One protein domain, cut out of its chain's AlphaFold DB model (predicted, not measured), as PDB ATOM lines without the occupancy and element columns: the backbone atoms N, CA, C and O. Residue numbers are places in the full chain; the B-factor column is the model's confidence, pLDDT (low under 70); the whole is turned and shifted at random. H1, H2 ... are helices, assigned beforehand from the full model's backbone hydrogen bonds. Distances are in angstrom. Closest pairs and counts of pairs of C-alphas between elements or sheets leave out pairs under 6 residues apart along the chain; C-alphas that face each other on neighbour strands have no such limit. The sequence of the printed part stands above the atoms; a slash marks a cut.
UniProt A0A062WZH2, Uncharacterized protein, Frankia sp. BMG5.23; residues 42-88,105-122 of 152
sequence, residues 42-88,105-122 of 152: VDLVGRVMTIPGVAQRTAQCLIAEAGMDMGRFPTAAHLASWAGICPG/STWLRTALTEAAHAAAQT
ATOM      1  N   VAL A  42      36.572 -55.133 -59.819       84.38
ATOM      2  CA  VAL A  42      35.514 -56.119 -59.567       84.38
ATOM      3  C   VAL A  42      35.800 -56.921 -58.298       84.38
ATOM      4  O   VAL A  42      34.912 -57.068 -57.461       84.38
ATOM      5  N   ASP A  43      37.045 -57.353 -58.100       86.25
ATOM      6  CA  ASP A  43      37.441 -58.089 -56.895       86.25
ATOM      7  C   ASP A  43      37.309 -57.226 -55.633       86.25
ATOM      8  O   ASP A  43      36.873 -57.706 -54.586       86.25
ATOM      9  N   LEU A  44      37.663 -55.938 -55.715       84.25
ATOM     10  CA  LEU A  44      37.491 -55.003 -54.599       84.25
ATOM     11  C   LEU A  44      36.012 -54.787 -54.272       84.25
ATOM     12  O   LEU A  44      35.642 -54.820 -53.098       84.25
ATOM     13  N   VAL A  45      35.163 -54.610 -55.287       86.69
ATOM     14  CA  VAL A  45      33.709 -54.501 -55.099       86.69
ATOM     15  C   VAL A  45      33.173 -55.767 -54.429       86.69
ATOM     16  O   VAL A  45      32.464 -55.659 -53.431       86.69
ATOM     17  N   GLY A  46      33.577 -56.950 -54.902       86.25
ATOM     18  CA  GLY A  46      33.187 -58.232 -54.311       86.25
ATOM     19  C   GLY A  46      33.588 -58.356 -52.841       86.25
ATOM     20  O   GLY A  46      32.775 -58.760 -52.013       86.25
ATOM     21  N   ARG A  47      34.804 -57.920 -52.483       86.94
ATOM     22  CA  ARG A  47      35.279 -57.897 -51.087       86.94
ATOM     23  C   ARG A  47      34.495 -56.934 -50.202       86.94
ATOM     24  O   ARG A  47      34.280 -57.230 -49.036       86.94
ATOM     25  N   VAL A  48      34.091 -55.776 -50.715       84.94
ATOM     26  CA  VAL A  48      33.321 -54.795 -49.932       84.94
ATOM     27  C   VAL A  48      31.865 -55.245 -49.759       84.94
ATOM     28  O   VAL A  48      31.273 -55.022 -48.706       84.94
ATOM     29  N   MET A  49      31.300 -55.936 -50.751       87.38
ATOM     30  CA  MET A  49      29.941 -56.490 -50.696       87.38
ATOM     31  C   MET A  49      29.769 -57.624 -49.675       87.38
ATOM     32  O   MET A  49      28.636 -57.973 -49.355       87.38
ATOM     33  N   THR A  50      30.850 -58.177 -49.108       87.25
ATOM     34  CA  THR A  50      30.737 -59.149 -48.004       87.25
ATOM     35  C   THR A  50      30.233 -58.510 -46.707       87.25
ATOM     36  O   THR A  50      29.868 -59.219 -45.771       87.25
ATOM     37  N   ILE A  51      30.254 -57.177 -46.610       83.38
ATOM     38  CA  ILE A  51      29.760 -56.442 -45.447       83.38
ATOM     39  C   ILE A  51      28.227 -56.379 -45.525       83.38
ATOM     40  O   ILE A  51      27.683 -55.890 -46.520       83.38
ATOM     41  N   PRO A  52      27.500 -56.816 -44.480       81.12
ATOM     42  CA  PRO A  52      26.045 -56.772 -44.488       81.12
ATOM     43  C   PRO A  52      25.553 -55.328 -44.626       81.12
ATOM     44  O   PRO A  52      26.063 -54.421 -43.971       81.12
ATOM     45  N   GLY A  53      24.554 -55.122 -45.483       80.94
ATOM     46  CA  GLY A  53      23.996 -53.803 -45.784       80.94
ATOM     47  C   GLY A  53      24.721 -53.031 -46.890       80.94
ATOM     48  O   GLY A  53      24.199 -52.016 -47.343       80.94
ATOM     49  N   VAL A  54      25.873 -53.495 -47.386       85.94
ATOM     50  CA  VAL A  54      26.573 -52.833 -48.498       85.94
ATOM     51  C   VAL A  54      26.111 -53.385 -49.847       85.94
ATOM     52  O   VAL A  54      26.420 -54.514 -50.219       85.94
ATOM     53  N   ALA A  55      25.394 -52.560 -50.611       84.94
ATOM     54  CA  ALA A  55      24.998 -52.868 -51.985       84.94
ATOM     55  C   ALA A  55      26.105 -52.519 -52.999       84.94
ATOM     56  O   ALA A  55      26.998 -51.716 -52.717       84.94
ATOM     57  N   GLN A  56      26.005 -53.056 -54.220       86.94
ATOM     58  CA  GLN A  56      26.980 -52.839 -55.299       86.94
ATOM     59  C   GLN A  56      27.270 -51.350 -55.556       86.94
ATOM     60  O   GLN A  56      28.428 -50.957 -55.667       86.94
ATOM     61  N   ARG A  57      26.233 -50.505 -55.591       85.88
ATOM     62  CA  ARG A  57      26.385 -49.057 -55.803       85.88
ATOM     63  C   ARG A  57      27.165 -48.388 -54.669       85.88
ATOM     64  O   ARG A  57      28.044 -47.574 -54.927       85.88
ATOM     65  N   THR A  58      26.891 -48.772 -53.424       86.62
ATOM     66  CA  THR A  58      27.609 -48.276 -52.244       86.62
ATOM     67  C   THR A  58      29.074 -48.705 -52.263       86.62
ATOM     68  O   THR A  58      29.949 -47.887 -51.986       86.62
ATOM     69  N   ALA A  59      29.358 -49.952 -52.654       86.44
ATOM     70  CA  ALA A  59      30.723 -50.451 -52.816       86.44
ATOM     71  C   ALA A  59      31.487 -49.692 -53.916       86.44
ATOM     72  O   ALA A  59      32.633 -49.295 -53.713       86.44
ATOM     73  N   GLN A  60      30.840 -49.425 -55.054       88.81
ATOM     74  CA  GLN A  60      31.415 -48.637 -56.146       88.81
ATOM     75  C   GLN A  60      31.712 -47.196 -55.718       88.81
ATOM     76  O   GLN A  60      32.820 -46.719 -55.953       88.81
ATOM     77  N   CYS A  61      30.768 -46.520 -55.053       88.00
ATOM     78  CA  CYS A  61      30.990 -45.179 -54.509       88.00
ATOM     79  C   CYS A  61      32.144 -45.169 -53.504       88.00
ATOM     80  O   CYS A  61      32.991 -44.283 -53.549       88.00
ATOM     81  N   LEU A  62      32.221 -46.174 -52.630       86.56
ATOM     82  CA  LEU A  62      33.304 -46.279 -51.663       86.56
ATOM     83  C   LEU A  62      34.664 -46.403 -52.347       86.56
ATOM     84  O   LEU A  62      35.576 -45.678 -51.977       86.56
ATOM     85  N   ILE A  63      34.804 -47.268 -53.352       87.38
ATOM     86  CA  ILE A  63      36.081 -47.457 -54.059       87.38
ATOM     87  C   ILE A  63      36.412 -46.250 -54.947       87.38
ATOM     88  O   ILE A  63      37.581 -45.895 -55.070       87.38
ATOM     89  N   ALA A  64      35.413 -45.579 -55.524       87.50
ATOM     90  CA  ALA A  64      35.622 -44.353 -56.294       87.50
ATOM     91  C   ALA A  64      36.193 -43.215 -55.426       87.50
ATOM     92  O   ALA A  64      37.110 -42.519 -55.852       87.50
ATOM     93  N   GLU A  65      35.707 -43.069 -54.190       86.06
ATOM     94  CA  GLU A  65      36.160 -42.042 -53.235       86.06
ATOM     95  C   GLU A  65      37.449 -42.456 -52.491       86.06
ATOM     96  O   GLU A  65      38.345 -41.646 -52.211       86.06
ATOM     97  N   ALA A  66      37.562 -43.741 -52.145       82.88
ATOM     98  CA  ALA A  66      38.705 -44.312 -51.436       82.88
ATOM     99  C   ALA A  66      39.925 -44.540 -52.344       82.88
ATOM    100  O   ALA A  66      41.061 -44.529 -51.871       82.88
ATOM    101  N   GLY A  67      39.702 -44.712 -53.645       84.06
ATOM    102  CA  GLY A  67      40.696 -45.225 -54.579       84.06
ATOM    103  C   GLY A  67      40.900 -46.737 -54.438       84.06
ATOM    104  O   GLY A  67      40.467 -47.370 -53.475       84.06
ATOM    105  N   MET A  68      41.585 -47.335 -55.416       79.19
ATOM    106  CA  MET A  68      41.921 -48.768 -55.375       79.19
ATOM    107  C   MET A  68      43.069 -49.090 -54.407       79.19
ATOM    108  O   MET A  68      43.262 -50.250 -54.050       79.19
ATOM    109  N   ASP A  69      43.827 -48.075 -53.985       81.38
ATOM    110  CA  ASP A  69      44.909 -48.220 -53.018       81.38
ATOM    111  C   ASP A  69      44.443 -47.820 -51.612       81.38
ATOM    112  O   ASP A  69      44.365 -46.643 -51.255       81.38
ATOM    113  N   MET A  70      44.148 -48.836 -50.802       75.88
ATOM    114  CA  MET A  70      43.761 -48.665 -49.400       75.88
ATOM    115  C   MET A  70      44.971 -48.453 -48.474       75.88
ATOM    116  O   MET A  70      44.778 -48.159 -47.296       75.88
ATOM    117  N   GLY A  71      46.208 -48.527 -48.990       79.81
ATOM    118  CA  GLY A  71      47.439 -48.260 -48.235       79.81
ATOM    119  C   GLY A  71      47.573 -46.811 -47.760       79.81
ATOM    120  O   GLY A  71      48.344 -46.532 -46.845       79.81
ATOM    121  N   ARG A  72      46.771 -45.889 -48.312       82.75
ATOM    122  CA  ARG A  72      46.690 -44.497 -47.839       82.75
ATOM    123  C   ARG A  72      46.113 -44.364 -46.423       82.75
ATOM    124  O   ARG A  72      46.299 -43.330 -45.787       82.75
ATOM    125  N   PHE A  73      45.394 -45.381 -45.936       83.00
ATOM    126  CA  PHE A  73      44.803 -45.397 -44.600       83.00
ATOM    127  C   PHE A  73      45.488 -46.452 -43.722       83.00
ATOM    128  O   PHE A  73      45.348 -47.642 -43.993       83.00
ATOM    129  N   PRO A  74      46.154 -46.055 -42.622       82.56
ATOM    130  CA  PRO A  74      46.810 -47.008 -41.724       82.56
ATOM    131  C   PRO A  74      45.834 -47.981 -41.054       82.56
ATOM    132  O   PRO A  74      46.171 -49.130 -40.791       82.56
ATOM    133  N   THR A  75      44.617 -47.517 -40.747       84.88
ATOM    134  CA  THR A  75      43.566 -48.336 -40.129       84.88
ATOM    135  C   THR A  75      42.183 -47.962 -40.659       84.88
ATOM    136  O   THR A  75      41.961 -46.842 -41.128       84.88
ATOM    137  N   ALA A  76      41.209 -48.864 -40.498       83.00
ATOM    138  CA  ALA A  76      39.808 -48.602 -40.842       83.00
ATOM    139  C   ALA A  76      39.212 -47.393 -40.085       83.00
ATOM    140  O   ALA A  76      38.353 -46.691 -40.614       83.00
ATOM    141  N   ALA A  77      39.703 -47.094 -38.876       83.81
ATOM    142  CA  ALA A  77      39.278 -45.919 -38.115       83.81
ATOM    143  C   ALA A  77      39.694 -44.599 -38.793       83.81
ATOM    144  O   ALA A  77      38.937 -43.628 -38.761       83.81
ATOM    145  N   HIS A  78      40.854 -44.570 -39.459       84.94
ATOM    146  CA  HIS A  78      41.293 -43.401 -40.226       84.94
ATOM    147  C   HIS A  78      40.392 -43.165 -41.442       84.94
ATOM    148  O   HIS A  78      39.999 -42.025 -41.688       84.94
ATOM    149  N   LEU A  79      39.992 -44.235 -42.140       86.25
ATOM    150  CA  LEU A  79      39.004 -44.157 -43.220       86.25
ATOM    151  C   LEU A  79      37.661 -43.616 -42.703       86.25
ATOM    152  O   LEU A  79      37.105 -42.693 -43.291       86.25
ATOM    153  N   ALA A  80      37.155 -44.138 -41.581       85.12
ATOM    154  CA  ALA A  80      35.875 -43.715 -41.002       85.12
ATOM    155  C   ALA A  80      35.882 -42.254 -40.512       85.12
ATOM    156  O   ALA A  80      34.881 -41.540 -40.635       85.12
ATOM    157  N   SER A  81      37.014 -41.797 -39.970       85.31
ATOM    158  CA  SER A  81      37.227 -40.404 -39.569       85.31
ATOM    159  C   SER A  81      37.311 -39.472 -40.782       85.31
ATOM    160  O   SER A  81      36.659 -38.427 -40.804       85.31
ATOM    161  N   TRP A  82      38.024 -39.882 -41.838       87.50
ATOM    162  CA  TRP A  82      38.101 -39.149 -43.107       87.50
ATOM    163  C   TRP A  82      36.733 -39.037 -43.799       87.50
ATOM    164  O   TRP A  82      36.349 -37.952 -44.231       87.50
ATOM    165  N   ALA A  83      35.956 -40.122 -43.810       84.69
ATOM    166  CA  ALA A  83      34.590 -40.152 -44.334       84.69
ATOM    167  C   ALA A  83      33.598 -39.302 -43.510       84.69
ATOM    168  O   ALA A  83      32.463 -39.084 -43.933       84.69
ATOM    169  N   GLY A  84      33.996 -38.815 -42.327       84.06
ATOM    170  CA  GLY A  84      33.149 -38.002 -41.452       84.06
ATOM    171  C   GLY A  84      32.041 -38.789 -40.743       84.06
ATOM    172  O   GLY A  84      31.083 -38.186 -40.259       84.06
ATOM    173  N   ILE A  85      32.152 -40.121 -40.679       85.06
ATOM    174  CA  ILE A  85      31.216 -40.996 -39.949       85.06
ATOM    175  C   ILE A  85      31.518 -40.989 -38.449       85.06
ATOM    176  O   ILE A  85      30.608 -41.083 -37.629       85.06
ATOM    177  N   CYS A  86      32.789 -40.837 -38.076       82.69
ATOM    178  CA  CYS A  86      33.191 -40.777 -36.675       82.69
ATOM    179  C   CYS A  86      32.739 -39.446 -36.025       82.69
ATOM    180  O   CYS A  86      32.931 -38.378 -36.627       82.69
ATOM    181  N   PRO A  87      32.119 -39.463 -34.828       77.88
ATOM    182  CA  PRO A  87      31.838 -38.244 -34.070       77.88
ATOM    183  C   PRO A  87      33.143 -37.569 -33.631       77.88
ATOM    184  O   PRO A  87      34.118 -38.233 -33.283       77.88
ATOM    185  N   GLY A  88      33.172 -36.235 -33.651       74.56
ATOM    186  CA  GLY A  88      34.344 -35.478 -33.212       74.56
ATOM    187  C   GLY A  88      34.561 -35.621 -31.703       74.56
ATOM    188  O   GLY A  88      33.661 -35.319 -30.920       74.56
ATOM    189  N   SER A 105      33.151 -36.321 -47.171       81.75
ATOM    190  CA  SER A 105      32.492 -36.418 -48.480       81.75
ATOM    191  C   SER A 105      31.008 -36.779 -48.323       81.75
ATOM    192  O   SER A 105      30.678 -37.864 -47.833       81.75
ATOM    193  N   THR A 106      30.113 -35.889 -48.761       84.19
ATOM    194  CA  THR A 106      28.654 -36.048 -48.623       84.19
ATOM    195  C   THR A 106      28.148 -37.351 -49.240       84.19
ATOM    196  O   THR A 106      27.378 -38.065 -48.606       84.19
ATOM    197  N   TRP A 107      28.630 -37.705 -50.435       86.06
ATOM    198  CA  TRP A 107      28.221 -38.917 -51.153       86.06
ATOM    199  C   TRP A 107      28.570 -40.199 -50.395       86.06
ATOM    200  O   TRP A 107      27.706 -41.047 -50.178       86.06
ATOM    201  N   LEU A 108      29.813 -40.308 -49.918       86.06
ATOM    202  CA  LEU A 108      30.259 -41.447 -49.117       86.06
ATOM    203  C   LEU A 108      29.492 -41.544 -47.798       86.06
ATOM    204  O   LEU A 108      29.113 -42.633 -47.375       86.06
ATOM    205  N   ARG A 109      29.238 -40.401 -47.152       86.94
ATOM    206  CA  ARG A 109      28.498 -40.342 -45.891       86.94
ATOM    207  C   ARG A 109      27.073 -40.860 -46.061       86.94
ATOM    208  O   ARG A 109      26.630 -41.673 -45.251       86.94
ATOM    209  N   THR A 110      26.372 -40.419 -47.103       87.94
ATOM    210  CA  THR A 110      25.015 -40.886 -47.409       87.94
ATOM    211  C   THR A 110      25.014 -42.380 -47.708       87.94
ATOM    212  O   THR A 110      24.280 -43.122 -47.061       87.94
ATOM    213  N   ALA A 111      25.908 -42.845 -48.584       87.69
ATOM    214  CA  ALA A 111      25.972 -44.250 -48.980       87.69
ATOM    215  C   ALA A 111      26.289 -45.188 -47.794       87.69
ATOM    216  O   ALA A 111      25.705 -46.264 -47.672       87.69
ATOM    217  N   LEU A 112      27.173 -44.770 -46.879       86.75
ATOM    218  CA  LEU A 112      27.473 -45.514 -45.651       86.75
ATOM    219  C   LEU A 112      26.319 -45.481 -44.641       86.75
ATOM    220  O   LEU A 112      26.108 -46.462 -43.931       86.75
ATOM    221  N   THR A 113      25.560 -44.385 -44.580       88.56
ATOM    222  CA  THR A 113      24.379 -44.278 -43.707       88.56
ATOM    223  C   THR A 113      23.266 -45.211 -44.183       88.56
ATOM    224  O   THR A 113      22.682 -45.936 -43.379       88.56
ATOM    225  N   GLU A 114      23.017 -45.257 -45.493       88.88
ATOM    226  CA  GLU A 114      22.074 -46.200 -46.105       88.88
ATOM    227  C   GLU A 114      22.490 -47.650 -45.841       88.88
ATOM    228  O   GLU A 114      21.666 -48.462 -45.414       88.88
ATOM    229  N   ALA A 115      23.781 -47.962 -45.996       87.00
ATOM    230  CA  ALA A 115      24.294 -49.294 -45.699       87.00
ATOM    231  C   ALA A 115      24.154 -49.669 -44.218       87.00
ATOM    232  O   ALA A 115      23.764 -50.792 -43.899       87.00
ATOM    233  N   ALA A 116      24.405 -48.730 -43.304       86.44
ATOM    234  CA  ALA A 116      24.211 -48.947 -41.873       86.44
ATOM    235  C   ALA A 116      22.735 -49.203 -41.526       86.44
ATOM    236  O   ALA A 116      22.440 -50.098 -40.735       86.44
ATOM    237  N   HIS A 117      21.801 -48.471 -42.140       84.88
ATOM    238  CA  HIS A 117      20.366 -48.711 -41.968       84.88
ATOM    239  C   HIS A 117      19.941 -50.088 -42.490       84.88
ATOM    240  O   HIS A 117      19.163 -50.773 -41.829       84.88
ATOM    241  N   ALA A 118      20.468 -50.518 -43.638       85.00
ATOM    242  CA  ALA A 118      20.214 -51.856 -44.171       85.00
ATOM    243  C   ALA A 118      20.810 -52.954 -43.269       85.00
ATOM    244  O   ALA A 118      20.152 -53.956 -42.972       85.00
ATOM    245  N   ALA A 119      22.023 -52.743 -42.751       84.44
ATOM    246  CA  ALA A 119      22.663 -53.652 -41.803       84.44
ATOM    247  C   ALA A 119      21.860 -53.779 -40.498       84.44
ATOM    248  O   ALA A 119      21.697 -54.884 -39.983       84.44
ATOM    249  N   ALA A 120      21.308 -52.667 -40.002       82.50
ATOM    250  CA  ALA A 120      20.455 -52.621 -38.813       82.50
ATOM    251  C   ALA A 120      19.112 -53.342 -38.993       82.50
ATOM    252  O   ALA A 120      18.498 -53.715 -37.998       82.50
ATOM    253  N   GLN A 121      18.664 -53.555 -40.235       80.12
ATOM    254  CA  GLN A 121      17.464 -54.333 -40.562       80.12
ATOM    255  C   GLN A 121      17.759 -55.823 -40.808       80.12
ATOM    256  O   GLN A 121      16.840 -56.639 -40.895       80.12
ATOM    257  N   THR A 122      19.035 -56.200 -40.899       77.81
ATOM    258  CA  THR A 122      19.454 -57.580 -41.151       77.81
ATOM    259  C   THR A 122      19.634 -58.317 -39.826       77.81
ATOM    260  O   THR A 122      20.454 -57.924 -38.996       77.81
TER     261      THR A 122
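This is residues 42 to 88 and 105 to 122 of the 152 residues of an uncharacterized protein of Frankia sp. BMG5.23 (UniProt A0A062WZH2). Two helices, H2 and H4, pack side by side and run opposite ways, while the short H1 crosses H2 almost at a right angle, in contact with H2 but not with H4. H3, also short, touches no helix and lies near the end of H2 and the beginning of H4. The printed part has 65 residues with four named helices, in the order H1, H2, H3, H4, and no named strand; the class is all helix. It is compact, with a radius of gyration of the C-alphas of 11.4 A and spans of 32 by 30 by 19 A.

Find C-alpha 42 at (35.514, -56.119, -59.567); from there H1 runs through residues 42 to 48, 10.0 A from first to last C-alpha. Go on to C-alpha 56 at (26.980, -52.839, -55.299), where H2 begins, residues 56 to 66, 15.0 A long. H3 follows at residues 76 to 82, 9.9 A long. H4, residues 106 to 121, is the longest helix at 22.9 A and ends at C-alpha 121, (17.464, -54.333, -40.562).

Start at H1, which touches H2; their closest C-alphas are those of Val 45 and Ala 59, 5.5 A apart. Their lines are about perpendicular, at 86 degrees. Look next at Thr 58 and Ala 111, the closest C-alphas of H2 and H4, 5.4 A apart. These two helices touch and run opposite ways at a steep tilt of 41 degrees. H1 is apart from H3 and H4. H3 is apart from H4, and only just apart from H2, with their closest C-alphas 8.2 A apart. In H1, H2, H3 and H4 every O i to N i+4 pair is within hydrogen-bond range.

The two C-alphas farthest apart are those of Val 42 and Gly 88, 33.5 A. The links H1 to H2 and H2 to H3 are short. Residues 89 to 104 are not printed; across this cut, between H3 and H4, C-alphas 88 and 105 are 15.4 A apart. The mean pLDDT of the printed part is 84.5, and no printed residue is under 70.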